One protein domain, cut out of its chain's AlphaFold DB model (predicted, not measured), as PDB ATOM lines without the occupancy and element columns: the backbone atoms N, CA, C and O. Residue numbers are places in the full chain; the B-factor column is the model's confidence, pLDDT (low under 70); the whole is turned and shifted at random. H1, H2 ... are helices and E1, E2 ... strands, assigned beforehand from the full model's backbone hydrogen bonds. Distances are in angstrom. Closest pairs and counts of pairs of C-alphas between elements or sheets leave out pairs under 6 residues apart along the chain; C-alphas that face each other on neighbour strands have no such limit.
ATOM      1  N   ARG A   4     -41.577 -29.847  37.079       94.88
ATOM      2  CA  ARG A   4     -41.429 -30.024  38.526       94.88
ATOM      3  C   ARG A   4     -40.374 -29.050  39.044       94.88
ATOM      4  O   ARG A   4     -39.597 -28.513  38.250       94.88
ATOM      5  N   LEU A   5     -40.391 -28.773  40.340       95.38
ATOM      6  CA  LEU A   5     -39.439 -27.861  40.972       95.38
ATOM      7  C   LEU A   5     -38.656 -28.599  42.045       95.38
ATOM      8  O   LEU A   5     -39.250 -29.348  42.814       95.38
ATOM      9  N   TYR A   6     -37.358 -28.350  42.105       95.06
ATOM     10  CA  TYR A   6     -36.544 -28.674  43.262       95.06
ATOM     11  C   TYR A   6     -36.431 -27.436  44.150       95.06
ATOM     12  O   TYR A   6     -36.094 -26.348  43.667       95.06
ATOM     13  N   ASP A   7     -36.734 -27.608  45.432       93.56
ATOM     14  CA  ASP A   7     -36.543 -26.591  46.455       93.56
ATOM     15  C   ASP A   7     -35.279 -26.916  47.271       93.56
ATOM     16  O   ASP A   7     -35.308 -27.834  48.097       93.56
ATOM     17  N   PRO A   8     -34.161 -26.198  47.058       91.19
ATOM     18  CA  PRO A   8     -32.916 -26.460  47.776       91.19
ATOM     19  C   PRO A   8     -32.976 -26.069  49.258       91.19
ATOM     20  O   PRO A   8     -32.139 -26.534  50.026       91.19
ATOM     21  N   GLU A   9     -33.927 -25.222  49.673       90.25
ATOM     22  CA  GLU A   9     -34.078 -24.829  51.079       90.25
ATOM     23  C   GLU A   9     -34.577 -26.008  51.923       90.25
ATOM     24  O   GLU A   9     -34.092 -26.229  53.033       90.25
ATOM     25  N   PHE A  10     -35.496 -26.802  51.367       89.75
ATOM     26  CA  PHE A  10     -36.087 -27.966  52.036       89.75
ATOM     27  C   PHE A  10     -35.557 -29.310  51.520       89.75
ATOM     28  O   PHE A  10     -35.864 -30.350  52.097       89.75
ATOM     29  N   GLY A  11     -34.760 -29.301  50.448       90.12
ATOM     30  CA  GLY A  11     -34.262 -30.509  49.792       90.12
ATOM     31  C   GLY A  11     -35.365 -31.327  49.117       90.12
ATOM     32  O   GLY A  11     -35.237 -32.545  49.019       90.12
ATOM     33  N   ASP A  12     -36.444 -30.675  48.674       91.31
ATOM     34  CA  ASP A  12     -37.705 -31.345  48.353       91.31
ATOM     35  C   ASP A  12     -38.133 -31.160  46.890       91.31
ATOM     36  O   ASP A  12     -37.826 -30.154  46.243       91.31
ATOM     37  N   MET A  13     -38.857 -32.148  46.354       93.94
ATOM     38  CA  MET A  13     -39.356 -32.126  44.973       93.94
ATOM     39  C   MET A  13     -40.852 -31.813  44.923       93.94
ATOM     40  O   MET A  13     -41.696 -32.589  45.371       93.94
ATOM     41  N   LEU A  14     -41.197 -30.696  44.288       92.88
ATOM     42  CA  LEU A  14     -42.568 -30.228  44.134       92.88
ATOM     43  C   LEU A  14     -43.120 -30.607  42.757       92.88
ATOM     44  O   LEU A  14     -42.518 -30.322  41.718       92.88
ATOM     45  N   TYR A  15     -44.323 -31.181  42.750       91.75
ATOM     46  CA  TYR A  15     -45.024 -31.634  41.546       91.75
ATOM     47  C   TYR A  15     -46.400 -30.975  41.415       91.75
ATOM     48  O   TYR A  15     -47.007 -30.545  42.399       91.75
ATOM     49  N   GLY A  16     -46.921 -30.922  40.186       88.50
ATOM     50  CA  GLY A  16     -48.314 -30.567  39.908       88.50
ATOM     51  C   GLY A  16     -48.741 -29.227  40.514       88.50
ATOM     52  O   GLY A  16     -48.150 -28.184  40.233       88.50
ATOM     53  N   ILE A  17     -49.794 -29.251  41.336       86.44
ATOM     54  CA  ILE A  17     -50.350 -28.039  41.949       86.44
ATOM     55  C   ILE A  17     -49.353 -27.358  42.896       86.44
ATOM     56  O   ILE A  17     -49.254 -26.132  42.882       86.44
ATOM     57  N   ASN A  18     -48.543 -28.131  43.624       88.38
ATOM     58  CA  ASN A  18     -47.531 -27.592  44.536       88.38
ATOM     59  C   ASN A  18     -46.455 -26.832  43.755       88.38
ATOM     60  O   ASN A  18     -46.123 -25.707  44.107       88.38
ATOM     61  N   ALA A  19     -45.998 -27.380  42.624       89.00
ATOM     62  CA  ALA A  19     -45.055 -26.698  41.732       89.00
ATOM     63  C   ALA A  19     -45.635 -25.420  41.092       89.00
ATOM     64  O   ALA A  19     -44.903 -24.477  40.799       89.00
ATOM     65  N   LYS A  20     -46.953 -25.370  40.856       86.12
ATOM     66  CA  LYS A  20     -47.626 -24.202  40.263       86.12
ATOM     67  C   LYS A  20     -47.722 -23.020  41.229       86.12
ATOM     68  O   LYS A  20     -47.674 -21.874  40.791       86.12
ATOM     69  N   PHE A  21     -47.895 -23.298  42.520       86.12
ATOM     70  CA  PHE A  21     -48.081 -22.276  43.553       86.12
ATOM     71  C   PHE A  21     -46.847 -22.046  44.430       86.12
ATOM     72  O   PHE A  21     -46.896 -21.173  45.298       86.12
ATOM     73  N   ALA A  22     -45.758 -22.783  44.204       86.88
ATOM     74  CA  ALA A  22     -44.503 -22.590  44.912       86.88
ATOM     75  C   ALA A  22     -44.007 -21.145  44.749       86.88
ATOM     76  O   ALA A  22     -43.910 -20.613  43.640       86.88
ATOM     77  N   LYS A  23     -43.708 -20.504  45.880       77.00
ATOM     78  CA  LYS A  23     -43.150 -19.154  45.955       77.00
ATOM     79  C   LYS A  23     -41.905 -19.232  46.823       77.00
ATOM     80  O   LYS A  23     -42.015 -19.436  48.023       77.00
ATOM     81  N   GLY A  24     -40.744 -19.062  46.210       74.56
ATOM     82  CA  GLY A  24     -39.455 -19.128  46.884       74.56
ATOM     83  C   GLY A  24     -38.386 -18.483  46.014       74.56
ATOM     84  O   GLY A  24     -38.526 -18.415  44.789       74.56
ATOM     85  N   LYS A  25     -37.330 -17.965  46.643       74.00
ATOM     86  CA  LYS A  25     -36.115 -17.586  45.913       74.00
ATOM     87  C   LYS A  25     -35.353 -18.882  45.607       74.00
ATOM     88  O   LYS A  25     -35.310 -19.758  46.454       74.00
ATOM     89  N   ASN A  26     -34.747 -18.993  44.426       86.62
ATOM     90  CA  ASN A  26     -33.887 -20.124  44.028       86.62
ATOM     91  C   ASN A  26     -34.577 -21.486  43.808       86.62
ATOM     92  O   ASN A  26     -33.910 -22.516  43.858       86.62
ATOM     93  N   LEU A  27     -35.879 -21.513  43.506       92.19
ATOM     94  CA  LEU A  27     -36.526 -22.741  43.032       92.19
ATOM     95  C   LEU A  27     -35.938 -23.151  41.678       92.19
ATOM     96  O   LEU A  27     -35.935 -22.356  40.733       92.19
ATOM     97  N   ILE A  28     -35.472 -24.393  41.575       93.62
ATOM     98  CA  ILE A  28     -34.865 -24.908  40.348       93.62
ATOM     99  C   ILE A  28     -35.932 -25.635  39.543       93.62
ATOM    100  O   ILE A  28     -36.537 -26.603  40.003       93.62
ATOM    101  N   ARG A  29     -36.187 -25.156  38.328       92.94
ATOM    102  CA  ARG A  29     -37.203 -25.729  37.446       92.94
ATOM    103  C   ARG A  29     -36.616 -26.828  36.574       92.94
ATOM    104  O   ARG A  29     -35.639 -26.593  35.883       92.94
ATOM    105  N   MET A  30     -37.290 -27.975  36.552       94.56
ATOM    106  CA  MET A  30     -36.970 -29.117  35.695       94.56
ATOM    107  C   MET A  30     -38.090 -29.304  34.671       94.56
ATOM    108  O   MET A  30     -39.259 -29.508  35.033       94.56
ATOM    109  N   VAL A  31     -37.755 -29.189  33.388       93.50
ATOM    110  CA  VAL A  31     -38.727 -29.236  32.288       93.50
ATOM    111  C   VAL A  31     -39.097 -30.679  31.956       93.50
ATOM    112  O   VAL A  31     -38.234 -31.547  31.913       93.50
ATOM    113  N   PHE A  32     -40.388 -30.949  31.736       95.00
ATOM    114  CA  PHE A  32     -40.845 -32.252  31.248       95.00
ATOM    115  C   PHE A  32     -40.358 -32.488  29.817       95.00
ATOM    116  O   PHE A  32     -40.562 -31.639  28.954       95.00
ATOM    117  N   THR A  33     -39.782 -33.661  29.565       95.12
ATOM    118  CA  THR A  33     -39.164 -34.019  28.277       95.12
ATOM    119  C   THR A  33     -40.162 -34.352  27.168       95.12
ATOM    120  O   THR A  33     -39.770 -34.505  26.017       95.12
ATOM    121  N   GLY A  34     -41.444 -34.533  27.501       93.88
ATOM    122  CA  GLY A  34     -42.426 -35.117  26.582       93.88
ATOM    123  C   GLY A  34     -42.448 -36.650  26.594       93.88
ATOM    124  O   GLY A  34     -43.351 -37.239  26.003       93.88
ATOM    125  N   LEU A  35     -41.500 -37.296  27.285       94.00
ATOM    126  CA  LEU A  35     -41.338 -38.749  27.331       94.00
ATOM    127  C   LEU A  35     -41.700 -39.311  28.710       94.00
ATOM    128  O   LEU A  35     -41.381 -38.724  29.748       94.00
ATOM    129  N   SER A  36     -42.323 -40.489  28.706       92.62
ATOM    130  CA  SER A  36     -42.740 -41.201  29.916       92.62
ATOM    131  C   SER A  36     -42.615 -42.714  29.716       92.62
ATOM    132  O   SER A  36     -42.963 -43.233  28.655       92.62
ATOM    133  N   ILE A  37     -42.183 -43.434  30.752       87.56
ATOM    134  CA  ILE A  37     -42.364 -44.888  30.878       87.56
ATOM    135  C   ILE A  37     -43.314 -45.094  32.043       87.56
ATOM    136  O   ILE A  37     -42.930 -44.907  33.193       87.56
ATOM    137  N   ALA A  38     -44.568 -45.435  31.744       83.56
ATOM    138  CA  ALA A  38     -45.631 -45.474  32.738       83.56
ATOM    139  C   ALA A  38     -45.225 -46.294  33.984       83.56
ATOM    140  O   ALA A  38     -44.790 -47.437  33.836       83.56
ATOM    141  N   PRO A  39     -45.378 -45.741  35.204       86.50
ATOM    142  CA  PRO A  39     -46.058 -44.483  35.553       86.50
ATOM    143  C   PRO A  39     -45.146 -43.239  35.656       86.50
ATOM    144  O   PRO A  39     -45.557 -42.225  36.215       86.50
ATOM    145  N   ILE A  40     -43.907 -43.306  35.177       89.88
ATOM    146  CA  ILE A  40     -42.862 -42.299  35.387       89.88
ATOM    147  C   ILE A  40     -42.782 -41.348  34.188       89.88
ATOM    148  O   ILE A  40     -42.596 -41.770  33.049       89.88
ATOM    149  N   ASP A  41     -42.893 -40.050  34.460       94.25
ATOM    150  CA  ASP A  41     -42.567 -38.984  33.513       94.25
ATOM    151  C   ASP A  41     -41.109 -38.564  33.669       94.25
ATOM    152  O   ASP A  41     -40.635 -38.440  34.800       94.25
ATOM    153  N   PHE A  42     -40.442 -38.256  32.556       95.81
ATOM    154  CA  PHE A  42     -39.044 -37.839  32.580       95.81
ATOM    155  C   PHE A  42     -38.873 -36.337  32.408       95.81
ATOM    156  O   PHE A  42     -39.537 -35.697  31.586       95.81
ATOM    157  N   TYR A  43     -37.947 -35.782  33.175       96.44
ATOM    158  CA  TYR A  43     -37.652 -34.364  33.270       96.44
ATOM    159  C   TYR A  43     -36.157 -34.115  33.085       96.44
ATOM    160  O   TYR A  43     -35.322 -34.982  33.330       96.44
ATOM    161  N   GLU A  44     -35.819 -32.891  32.695       96.19
ATOM    162  CA  GLU A  44     -34.453 -32.383  32.785       96.19
ATOM    163  C   GLU A  44     -33.865 -32.643  34.178       96.19
ATOM    164  O   GLU A  44     -34.538 -32.428  35.184       96.19
ATOM    165  N   GLY A  45     -32.623 -33.117  34.232       96.06
ATOM    166  CA  GLY A  45     -31.907 -33.505  35.443       96.06
ATOM    167  C   GLY A  45     -32.203 -34.918  35.956       96.06
ATOM    168  O   GLY A  45     -31.566 -35.325  36.925       96.06
ATOM    169  N   ASP A  46     -33.122 -35.682  35.352       97.19
ATOM    170  CA  ASP A  46     -33.276 -37.112  35.668       97.19
ATOM    171  C   ASP A  46     -32.016 -37.897  35.295       97.19
ATOM    172  O   ASP A  46     -31.429 -37.660  34.247       97.19
ATOM    173  N   ILE A  47     -31.610 -38.842  36.138       96.88
ATOM    174  CA  ILE A  47     -30.429 -39.683  35.955       96.88
ATOM    175  C   ILE A  47     -30.868 -41.063  35.475       96.88
ATOM    176  O   ILE A  47     -31.794 -41.675  36.020       96.88
ATOM    177  N   PHE A  48     -30.144 -41.574  34.486       96.06
ATOM    178  CA  PHE A  48     -30.290 -42.915  33.958       96.06
ATOM    179  C   PHE A  48     -28.978 -43.680  34.040       96.06
ATOM    180  O   PHE A  48     -27.921 -43.169  33.664       96.06
ATOM    181  N   TRP A  49     -29.073 -44.944  34.441       95.56
ATOM    182  CA  TRP A  49     -28.060 -45.946  34.117       95.56
ATOM    183  C   TRP A  49     -28.527 -46.724  32.902       95.56
ATOM    184  O   TRP A  49     -29.671 -47.176  32.866       95.56
ATOM    185  N   TYR A  50     -27.671 -46.875  31.900       95.62
ATOM    186  CA  TYR A  50     -28.048 -47.539  30.659       95.62
ATOM    187  C   TYR A  50     -26.894 -48.319  30.045       95.62
ATOM    188  O   TYR A  50     -25.724 -47.979  30.209       95.62
ATOM    189  N   GLN A  51     -27.239 -49.383  29.325       96.31
ATOM    190  CA  GLN A  51     -26.278 -50.238  28.647       96.31
ATOM    191  C   GLN A  51     -26.312 -49.997  27.138       96.31
ATOM    192  O   GLN A  51     -27.367 -50.088  26.503       96.31
ATOM    193  N   LYS A  52     -25.145 -49.724  26.549       93.19
ATOM    194  CA  LYS A  52     -24.962 -49.558  25.102       93.19
ATOM    195  C   LYS A  52     -23.862 -50.505  24.630       93.19
ATOM    196  O   LYS A  52     -22.688 -50.317  24.945       93.19
ATOM    197  N   GLY A  53     -24.257 -51.543  23.890       91.31
ATOM    198  CA  GLY A  53     -23.379 -52.683  23.617       91.31
ATOM    199  C   GLY A  53     -22.994 -53.384  24.921       91.31
ATOM    200  O   GLY A  53     -23.850 -53.632  25.766       91.31
ATOM    201  N   ASP A  54     -21.701 -53.630  25.121       93.88
ATOM    202  CA  ASP A  54     -21.190 -54.347  26.301       93.88
ATOM    203  C   ASP A  54     -20.789 -53.424  27.465       93.88
ATOM    204  O   ASP A  54     -20.175 -53.871  28.434       93.88
ATOM    205  N   LYS A  55     -21.104 -52.125  27.382       93.75
ATOM    206  CA  LYS A  55     -20.702 -51.121  28.378       93.75
ATOM    207  C   LYS A  55     -21.904 -50.482  29.058       93.75
ATOM    208  O   LYS A  55     -22.918 -50.209  28.414       93.75
ATOM    209  N   TRP A  56     -21.746 -50.221  30.350       94.81
ATOM    210  CA  TRP A  56     -22.677 -49.447  31.163       94.81
ATOM    211  C   TRP A  56     -22.252 -47.985  31.221       94.81
ATOM    212  O   TRP A  56     -21.062 -47.676  31.229       94.81
ATOM    213  N   TYR A  57     -23.248 -47.110  31.258       94.00
ATOM    214  CA  TYR A  57     -23.111 -45.663  31.285       94.00
ATOM    215  C   TYR A  57     -24.062 -45.084  32.331       94.00
ATOM    216  O   TYR A  57     -25.143 -45.631  32.565       94.00
ATOM    217  N   ALA A  58     -23.673 -43.956  32.919       94.25
ATOM    218  CA  ALA A  58     -24.520 -43.148  33.785       94.25
ATOM    219  C   ALA A  58     -24.596 -41.735  33.207       94.25
ATOM    220  O   ALA A  58     -23.571 -41.114  32.934       94.25
ATOM    221  N   GLY A  59     -25.806 -41.223  33.002       95.56
ATOM    222  CA  GLY A  59     -25.992 -39.886  32.453       95.56
ATOM    223  C   GLY A  59     -27.265 -39.225  32.942       95.56
ATOM    224  O   GLY A  59     -28.218 -39.904  33.318       95.56
ATOM    225  N   PHE A  60     -27.287 -37.896  32.921       96.94
ATOM    226  CA  PHE A  60     -28.458 -37.111  33.296       96.94
ATOM    227  C   PHE A  60     -29.069 -36.396  32.098       96.94
ATOM    228  O   PHE A  60     -28.364 -35.965  31.184       96.94
ATOM    229  N   VAL A  61     -30.386 -36.240  32.118       97.56
ATOM    230  CA  VAL A  61     -31.138 -35.554  31.074       97.56
ATOM    231  C   VAL A  61     -30.767 -34.075  31.058       97.56
ATOM    232  O   VAL A  61     -30.936 -33.375  32.052       97.56
ATOM    233  N   SER A  62     -30.324 -33.575  29.914       96.50
ATOM    234  CA  SER A  62     -30.086 -32.155  29.671       96.50
ATOM    235  C   SER A  62     -30.741 -31.738  28.363       96.50
ATOM    236  O   SER A  62     -30.807 -32.525  27.413       96.50
ATOM    237  N   GLN A  63     -31.238 -30.505  28.319       94.56
ATOM    238  CA  GLN A  63     -31.802 -29.918  27.114       94.56
ATOM    239  C   GLN A  63     -30.723 -29.128  26.358       94.56
ATOM    240  O   GLN A  63     -30.217 -28.132  26.868       94.56
ATOM    241  N   LEU A  64     -30.377 -29.551  25.138       90.38
ATOM    242  CA  LEU A  64     -29.404 -28.830  24.295       90.38
ATOM    243  C   LEU A  64     -30.062 -27.755  23.423       90.38
ATOM    244  O   LEU A  64     -29.446 -26.740  23.103       90.38
ATOM    245  N   ALA A  65     -31.307 -27.996  23.024       88.81
ATOM    246  CA  ALA A  65     -32.140 -27.099  22.237       88.81
ATOM    247  C   ALA A  65     -33.617 -27.372  22.558       88.81
ATOM    248  O   ALA A  65     -33.935 -28.338  23.258       88.81
ATOM    249  N   GLU A  66     -34.525 -26.539  22.053       86.69
ATOM    250  CA  GLU A  66     -35.967 -26.765  22.201       86.69
ATOM    251  C   GLU A  66     -36.334 -28.200  21.781       86.69
ATOM    252  O   GLU A  66     -35.923 -28.667  20.721       86.69
ATOM    253  N   ASP A  67     -37.002 -28.924  22.684       84.69
ATOM    254  CA  ASP A  67     -37.388 -30.337  22.557       84.69
ATOM    255  C   ASP A  67     -36.260 -31.348  22.240       84.69
ATOM    256  O   ASP A  67     -36.520 -32.501  21.896       84.69
ATOM    257  N   CYS A  68     -34.992 -30.962  22.411       93.44
ATOM    258  CA  CYS A  68     -33.833 -31.828  22.203       93.44
ATOM    259  C   CYS A  68     -33.194 -32.230  23.541       93.44
ATOM    260  O   CYS A  68     -32.431 -31.458  24.132       93.44
ATOM    261  N   PHE A  69     -33.489 -33.453  23.995       97.19
ATOM    262  CA  PHE A  69     -33.007 -33.999  25.266       97.19
ATOM    263  C   PHE A  69     -31.971 -35.110  25.071       97.19
ATOM    264  O   PHE A  69     -32.190 -36.080  24.336       97.19
ATOM    265  N   VAL A  70     -30.852 -34.985  25.780       97.69
ATOM    266  CA  VAL A  70     -29.726 -35.930  25.748       97.69
ATOM    267  C   VAL A  70     -29.319 -36.346  27.156       97.69
ATOM    268  O   VAL A  70     -29.644 -35.661  28.122       97.69
ATOM    269  N   LEU A  71     -28.572 -37.441  27.272       97.06
ATOM    270  CA  LEU A  71     -27.916 -37.869  28.500       97.06
ATOM    271  C   LEU A  71     -26.472 -37.357  28.533       97.06
ATOM    272  O   LEU A  71     -25.594 -37.862  27.829       97.06
ATOM    273  N   MET A  72     -26.223 -36.340  29.354       96.00
ATOM    274  CA  MET A  72     -24.886 -35.804  29.610       96.00
ATOM    275  C   MET A  72     -24.148 -36.669  30.646       96.00
ATOM    276  O   MET A  72     -24.789 -37.181  31.563       96.00
ATOM    277  N   PRO A  73     -22.815 -36.835  30.531       93.12
ATOM    278  CA  PRO A  73     -21.917 -36.131  29.607       93.12
ATOM    279  C   PRO A  73     -21.777 -36.788  28.222       93.12
ATOM    280  O   PRO A  73     -21.050 -36.273  27.379       93.12
ATOM    281  N   HIS A  74     -22.429 -37.925  27.980       93.62
ATOM    282  CA  HIS A  74     -22.189 -38.746  26.788       93.62
ATOM    283  C   HIS A  74     -22.823 -38.190  25.505       93.62
ATOM    284  O   HIS A  74     -22.372 -38.519  24.410       93.62
ATOM    285  N   GLY A  75     -23.849 -37.344  25.629       95.00
ATOM    286  CA  GLY A  75     -24.560 -36.755  24.493       95.00
ATOM    287  C   GLY A  75     -25.473 -37.744  23.764       95.00
ATOM    288  O   GLY A  75     -25.909 -37.469  22.648       95.00
ATOM    289  N   ASP A  76     -25.769 -38.897  24.371       96.12
ATOM    290  CA  ASP A  76     -26.701 -39.869  23.806       96.12
ATOM    291  C   ASP A  76     -28.132 -39.308  23.836       96.12
ATOM    292  O   ASP A  76     -28.570 -38.767  24.848       96.12
ATOM    293  N   SER A  77     -28.888 -39.451  22.746       96.38
ATOM    294  CA  SER A  77     -30.302 -39.049  22.705       96.38
ATOM    295  C   SER A  77     -31.112 -39.816  23.755       96.38
ATOM    296  O   SER A  77     -31.095 -41.051  23.759       96.38
ATOM    297  N   LEU A  78     -31.869 -39.095  24.596       96.62
ATOM    298  CA  LEU A  78     -32.739 -39.709  25.604       96.62
ATOM    299  C   LEU A  78     -33.722 -40.686  24.950       96.62
ATOM    300  O   LEU A  78     -33.852 -41.824  25.390       96.62
ATOM    301  N   GLU A  79     -34.363 -40.277  23.856       95.62
ATOM    302  CA  GLU A  79     -35.317 -41.123  23.138       95.62
ATOM    303  C   GLU A  79     -34.668 -42.416  22.621       95.62
ATOM    304  O   GLU A  79     -35.247 -43.497  22.756       95.62
ATOM    305  N   SER A  80     -33.454 -42.331  22.069       95.56
ATOM    306  CA  SER A  80     -32.730 -43.517  21.604       95.56
ATOM    307  C   SER A  80     -32.394 -44.464  22.754       95.56
ATOM    308  O   SER A  80     -32.531 -45.675  22.593       95.56
ATOM    309  N   VAL A  81     -31.960 -43.938  23.902       96.31
ATOM    310  CA  VAL A  81     -31.635 -44.764  25.074       96.31
ATOM    311  C   VAL A  81     -32.885 -45.457  25.610       96.31
ATOM    312  O   VAL A  81     -32.864 -46.667  25.819       96.31
ATOM    313  N   LEU A  82     -33.997 -44.733  25.751       95.19
ATOM    314  CA  LEU A  82     -35.245 -45.315  26.255       95.19
ATOM    315  C   LEU A  82     -35.797 -46.424  25.344       95.19
ATOM    316  O   LEU A  82     -36.382 -47.380  25.845       95.19
ATOM    317  N   ARG A  83     -35.619 -46.305  24.021       94.56
ATOM    318  CA  ARG A  83     -36.129 -47.284  23.043       94.56
ATOM    319  C   ARG A  83     -35.201 -48.477  22.825       94.56
ATOM    320  O   ARG A  83     -35.692 -49.584  22.620       94.56
ATOM    321  N   ASN A  84     -33.888 -48.249  22.813       95.81
ATOM    322  CA  ASN A  84     -32.923 -49.212  22.272       95.81
ATOM    323  C   ASN A  84     -31.943 -49.769  23.312       95.81
ATOM    324  O   ASN A  84     -31.178 -50.677  22.989       95.81
ATOM    325  N   CYS A  85     -31.934 -49.240  24.537       96.00
ATOM    326  CA  CYS A  85     -31.025 -49.675  25.595       96.00
ATOM    327  C   CYS A  85     -31.794 -50.283  26.768       96.00
ATOM    328  O   CYS A  85     -32.892 -49.842  27.116       96.00
ATOM    329  N   ILE A  86     -31.155 -51.235  27.455       95.56
ATOM    330  CA  ILE A  86     -31.526 -51.538  28.840       95.56
ATOM    331  C   ILE A  86     -31.217 -50.280  29.645       95.56
ATOM    332  O   ILE A  86     -30.088 -49.789  29.599       95.56
ATOM    333  N   ASN A  87     -32.216 -49.738  30.332       94.81
ATOM    334  CA  ASN A  87     -32.082 -48.500  31.082       94.81
ATOM    335  C   ASN A  87     -32.850 -48.566  32.402       94.81
ATOM    336  O   ASN A  87     -33.871 -49.245  32.520       94.81
ATOM    337  N   PHE A  88     -32.339 -47.840  33.386       94.19
ATOM    338  CA  PHE A  88     -32.941 -47.677  34.696       94.19
ATOM    339  C   PHE A  88     -32.978 -46.194  35.024       94.19
ATOM    340  O   PHE A  88     -31.939 -45.536  35.048       94.19
ATOM    341  N   TYR A  89     -34.171 -45.680  35.314       94.50
ATOM    342  CA  TYR A  89     -34.301 -44.401  35.996       94.50
ATOM    343  C   TYR A  89     -33.797 -44.560  37.428       94.50
ATOM    344  O   TYR A  89     -34.300 -45.395  38.185       94.50
ATOM    345  N   VAL A  90     -32.812 -43.751  37.803       94.19
ATOM    346  CA  VAL A  90     -32.157 -43.839  39.108       94.19
ATOM    347  C   VAL A  90     -32.228 -42.520  39.864       94.19
ATOM    348  O   VAL A  90     -31.372 -42.257  40.685       94.19
ATOM    349  N   GLY A  91     -33.251 -41.693  39.681       94.12
ATOM    350  CA  GLY A  91     -33.400 -40.447  40.447       94.12
ATOM    351  C   GLY A  91     -32.978 -39.228  39.643       94.12
ATOM    352  O   GLY A  91     -33.104 -39.226  38.425       94.12
ATOM    353  N   ASN A  92     -32.523 -38.165  40.305       95.06
ATOM    354  CA  ASN A  92     -32.203 -36.907  39.634       95.06
ATOM    355  C   ASN A  92     -31.003 -36.197  40.271       95.06
ATOM    356  O   ASN A  92     -30.697 -36.435  41.435       95.06
ATOM    357  N   VAL A  93     -30.356 -35.301  39.526       95.31
ATOM    358  CA  VAL A  93     -29.101 -34.636  39.929       95.31
ATOM    359  C   VAL A  93     -29.198 -33.772  41.186       95.31
ATOM    360  O   VAL A  93     -28.177 -33.506  41.807       95.31
ATOM    361  N   PHE A  94     -30.397 -33.339  41.579       93.75
ATOM    362  CA  PHE A  94     -30.583 -32.513  42.772       93.75
ATOM    363  C   PHE A  94     -30.829 -33.356  44.021       93.75
ATOM    364  O   PHE A  94     -30.276 -33.070  45.078       93.75
ATOM    365  N   SER A  95     -31.643 -34.406  43.907       91.19
ATOM    366  CA  SER A  95     -31.965 -35.287  45.038       91.19
ATOM    367  C   SER A  95     -30.963 -36.426  45.229       91.19
ATOM    368  O   SER A  95     -30.895 -36.988  46.317       91.19
ATOM    369  N   ASN A  96     -30.239 -36.804  44.172       92.12
ATOM    370  CA  ASN A  96     -29.329 -37.949  44.144       92.12
ATOM    371  C   ASN A  96     -28.024 -37.657  43.375       92.12
ATOM    372  O   ASN A  96     -27.687 -38.402  42.444       92.12
ATOM    373  N   PRO A  97     -27.289 -36.581  43.708       88.94
ATOM    374  CA  PRO A  97     -26.043 -36.242  43.019       88.94
ATOM    375  C   PRO A  97     -25.006 -37.377  43.064       88.94
ATOM    376  O   PRO A  97     -24.269 -37.568  42.100       88.94
ATOM    377  N   GLU A  98     -25.001 -38.191  44.124       89.38
ATOM    378  CA  GLU A  98     -24.101 -39.336  44.306       89.38
ATOM    379  C   GLU A  98     -24.249 -40.412  43.220       89.38
ATOM    380  O   GLU A  98     -23.328 -41.182  42.965       89.38
ATOM    381  N   ARG A  99     -25.398 -40.473  42.535       86.75
ATOM    382  CA  ARG A  99     -25.669 -41.498  41.510       86.75
ATOM    383  C   ARG A  99     -25.022 -41.205  40.158       86.75
ATOM    384  O   ARG A  99     -25.083 -42.051  39.263       86.75
ATOM    385  N   MET A 100     -24.405 -40.032  40.020       80.62
ATOM    386  CA  MET A 100     -23.540 -39.677  38.894       80.62
ATOM    387  C   MET A 100     -22.091 -40.145  39.094       80.62
ATOM    388  O   MET A 100     -21.318 -40.140  38.138       80.62
ATOM    389  N   GLU A 101     -21.713 -40.572  40.302       69.38
ATOM    390  CA  GLU A 101     -20.376 -41.084  40.614       69.38
ATOM    391  C   GLU A 101     -20.275 -42.580  40.268       69.38
ATOM    392  O   GLU A 101     -20.187 -43.440  41.143       69.38
TER     393      GLU A 101
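AT A GLANCE: This is residues 4 to 101 of the 103 residues of an uncharacterized protein of Petrimonas sp (UniProt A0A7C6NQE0). A strongly twisted sheet of four strands, E7 E6 E5 E8, curls round the short helix H2, and a second sheet, E2 E1 E3 E4, lies partly face to face with it, its strands crossed at 62 degrees to those of the first, a sandwich. The second sheet reaches away at its E2 and E1 side, where E1, E2 and H1 form a small head at one end of the long axis; the tip of the E5 and E6 hairpin makes the other end, and H3 is on the opposite face of the first sheet from H2. The printed part has 98 residues with eight named strands and three named helices, in the order E1 E2 H1 E3 E4 E5 E6 E7 H2 E8 H3; both sheets are antiparallel and the class is mixed, helices and strands. It is compact, with a radius of gyration of the C-alphas of 13.8 A, yet elongated in outline, spanning 45 by 26 by 26 A.

HOW THE PARTS SIT: One sheet runs, strand beside strand, E7, residues 68 to 72, E6, residues 55 to 65, E5, residues 46 to 52, and E8, residues 86 to 92. E5, E6 and E7 form a meander, each strand the antiparallel neighbour of the one before. E6 bends by 63 degrees at residue 60 and its pairing is staggered: residues 55 to 60 pair with E5, residues 60 to 65 with E7. Within hydrogen-bond range are N 57 and O 50 at 2.8 A for E6 and E5, N 62 and O 70 at 2.8 A for E7 and E6, and N 49 and O 88 at 3.0 A for E5 and E8. The sheet curls round H2, residues 78 to 84; the closest C-alphas of H2 and E7 are those of Leu 78 and Val 70, 4.8 A apart. H3, residues 97 to 100, is on the opposite face, at a height of 7.7 A over the sheet; its closest C-alpha to E6 is that of Met 100, 6.3 A from that of Ala 58. The other sheet runs E2, residues 12 to 14, E1, residues 4 to 7, E3, residues 28 to 37, and E4, residues 40 to 43. It is curled like part of a barrel. E3 bends by 78 degrees at residue 34, pairing with E1 over residues 28 to 30 and with E4 over residues 32 to 37. N 6 and O 28 are 2.9 A apart, N 7 and O 12 2.9 A, and N 40 and O 37 2.7 A. The closest C-alphas of E3 and E7 are those of Thr 33 and Phe 69, 6.9 A apart, while E1 and E2 are apart from E5, E6, E7 and E8. H1, residues 16 to 21, is on this sheet at a height of 7.1 A and stands up from it; its closest C-alpha to E1 is that of Ala 19, 5.8 A from that of Leu 5. E2, H1 and E3 form a split strand-helix-strand unit, two strands running the same way with E1 between them, its crossover right-handed. H2 only grazes this sheet, with its residues 78 to 82. In H1 and H2 every O i to N i+4 pair is within hydrogen-bond range; H3 is too short for such a pair.

IN THESE COORDINATES: E6 is the longest strand, 27.3 A from C-alpha 55 at (-20.702, -51.121, 28.378) to C-alpha 65. E3 measures 23.3 A, E5 18.3 A and E8 18.2 A, while E7 measures 12.3 A. E1 begins at C-alpha 4 at (-41.429, -30.024, 38.526), and H3 ends at C-alpha 100 at (-23.540, -39.677, 38.894). The longest helix, H2, measures 10.1 A.

THE WHOLE: The two C-alphas farthest apart are those of Lys 23 and Asp 54, 45.9 A. The printed part has no cut and no long link; the link from H1 to E3 is short and the others are tight. The mean pLDDT of the printed part is 92.2, and residue 101 is under 70.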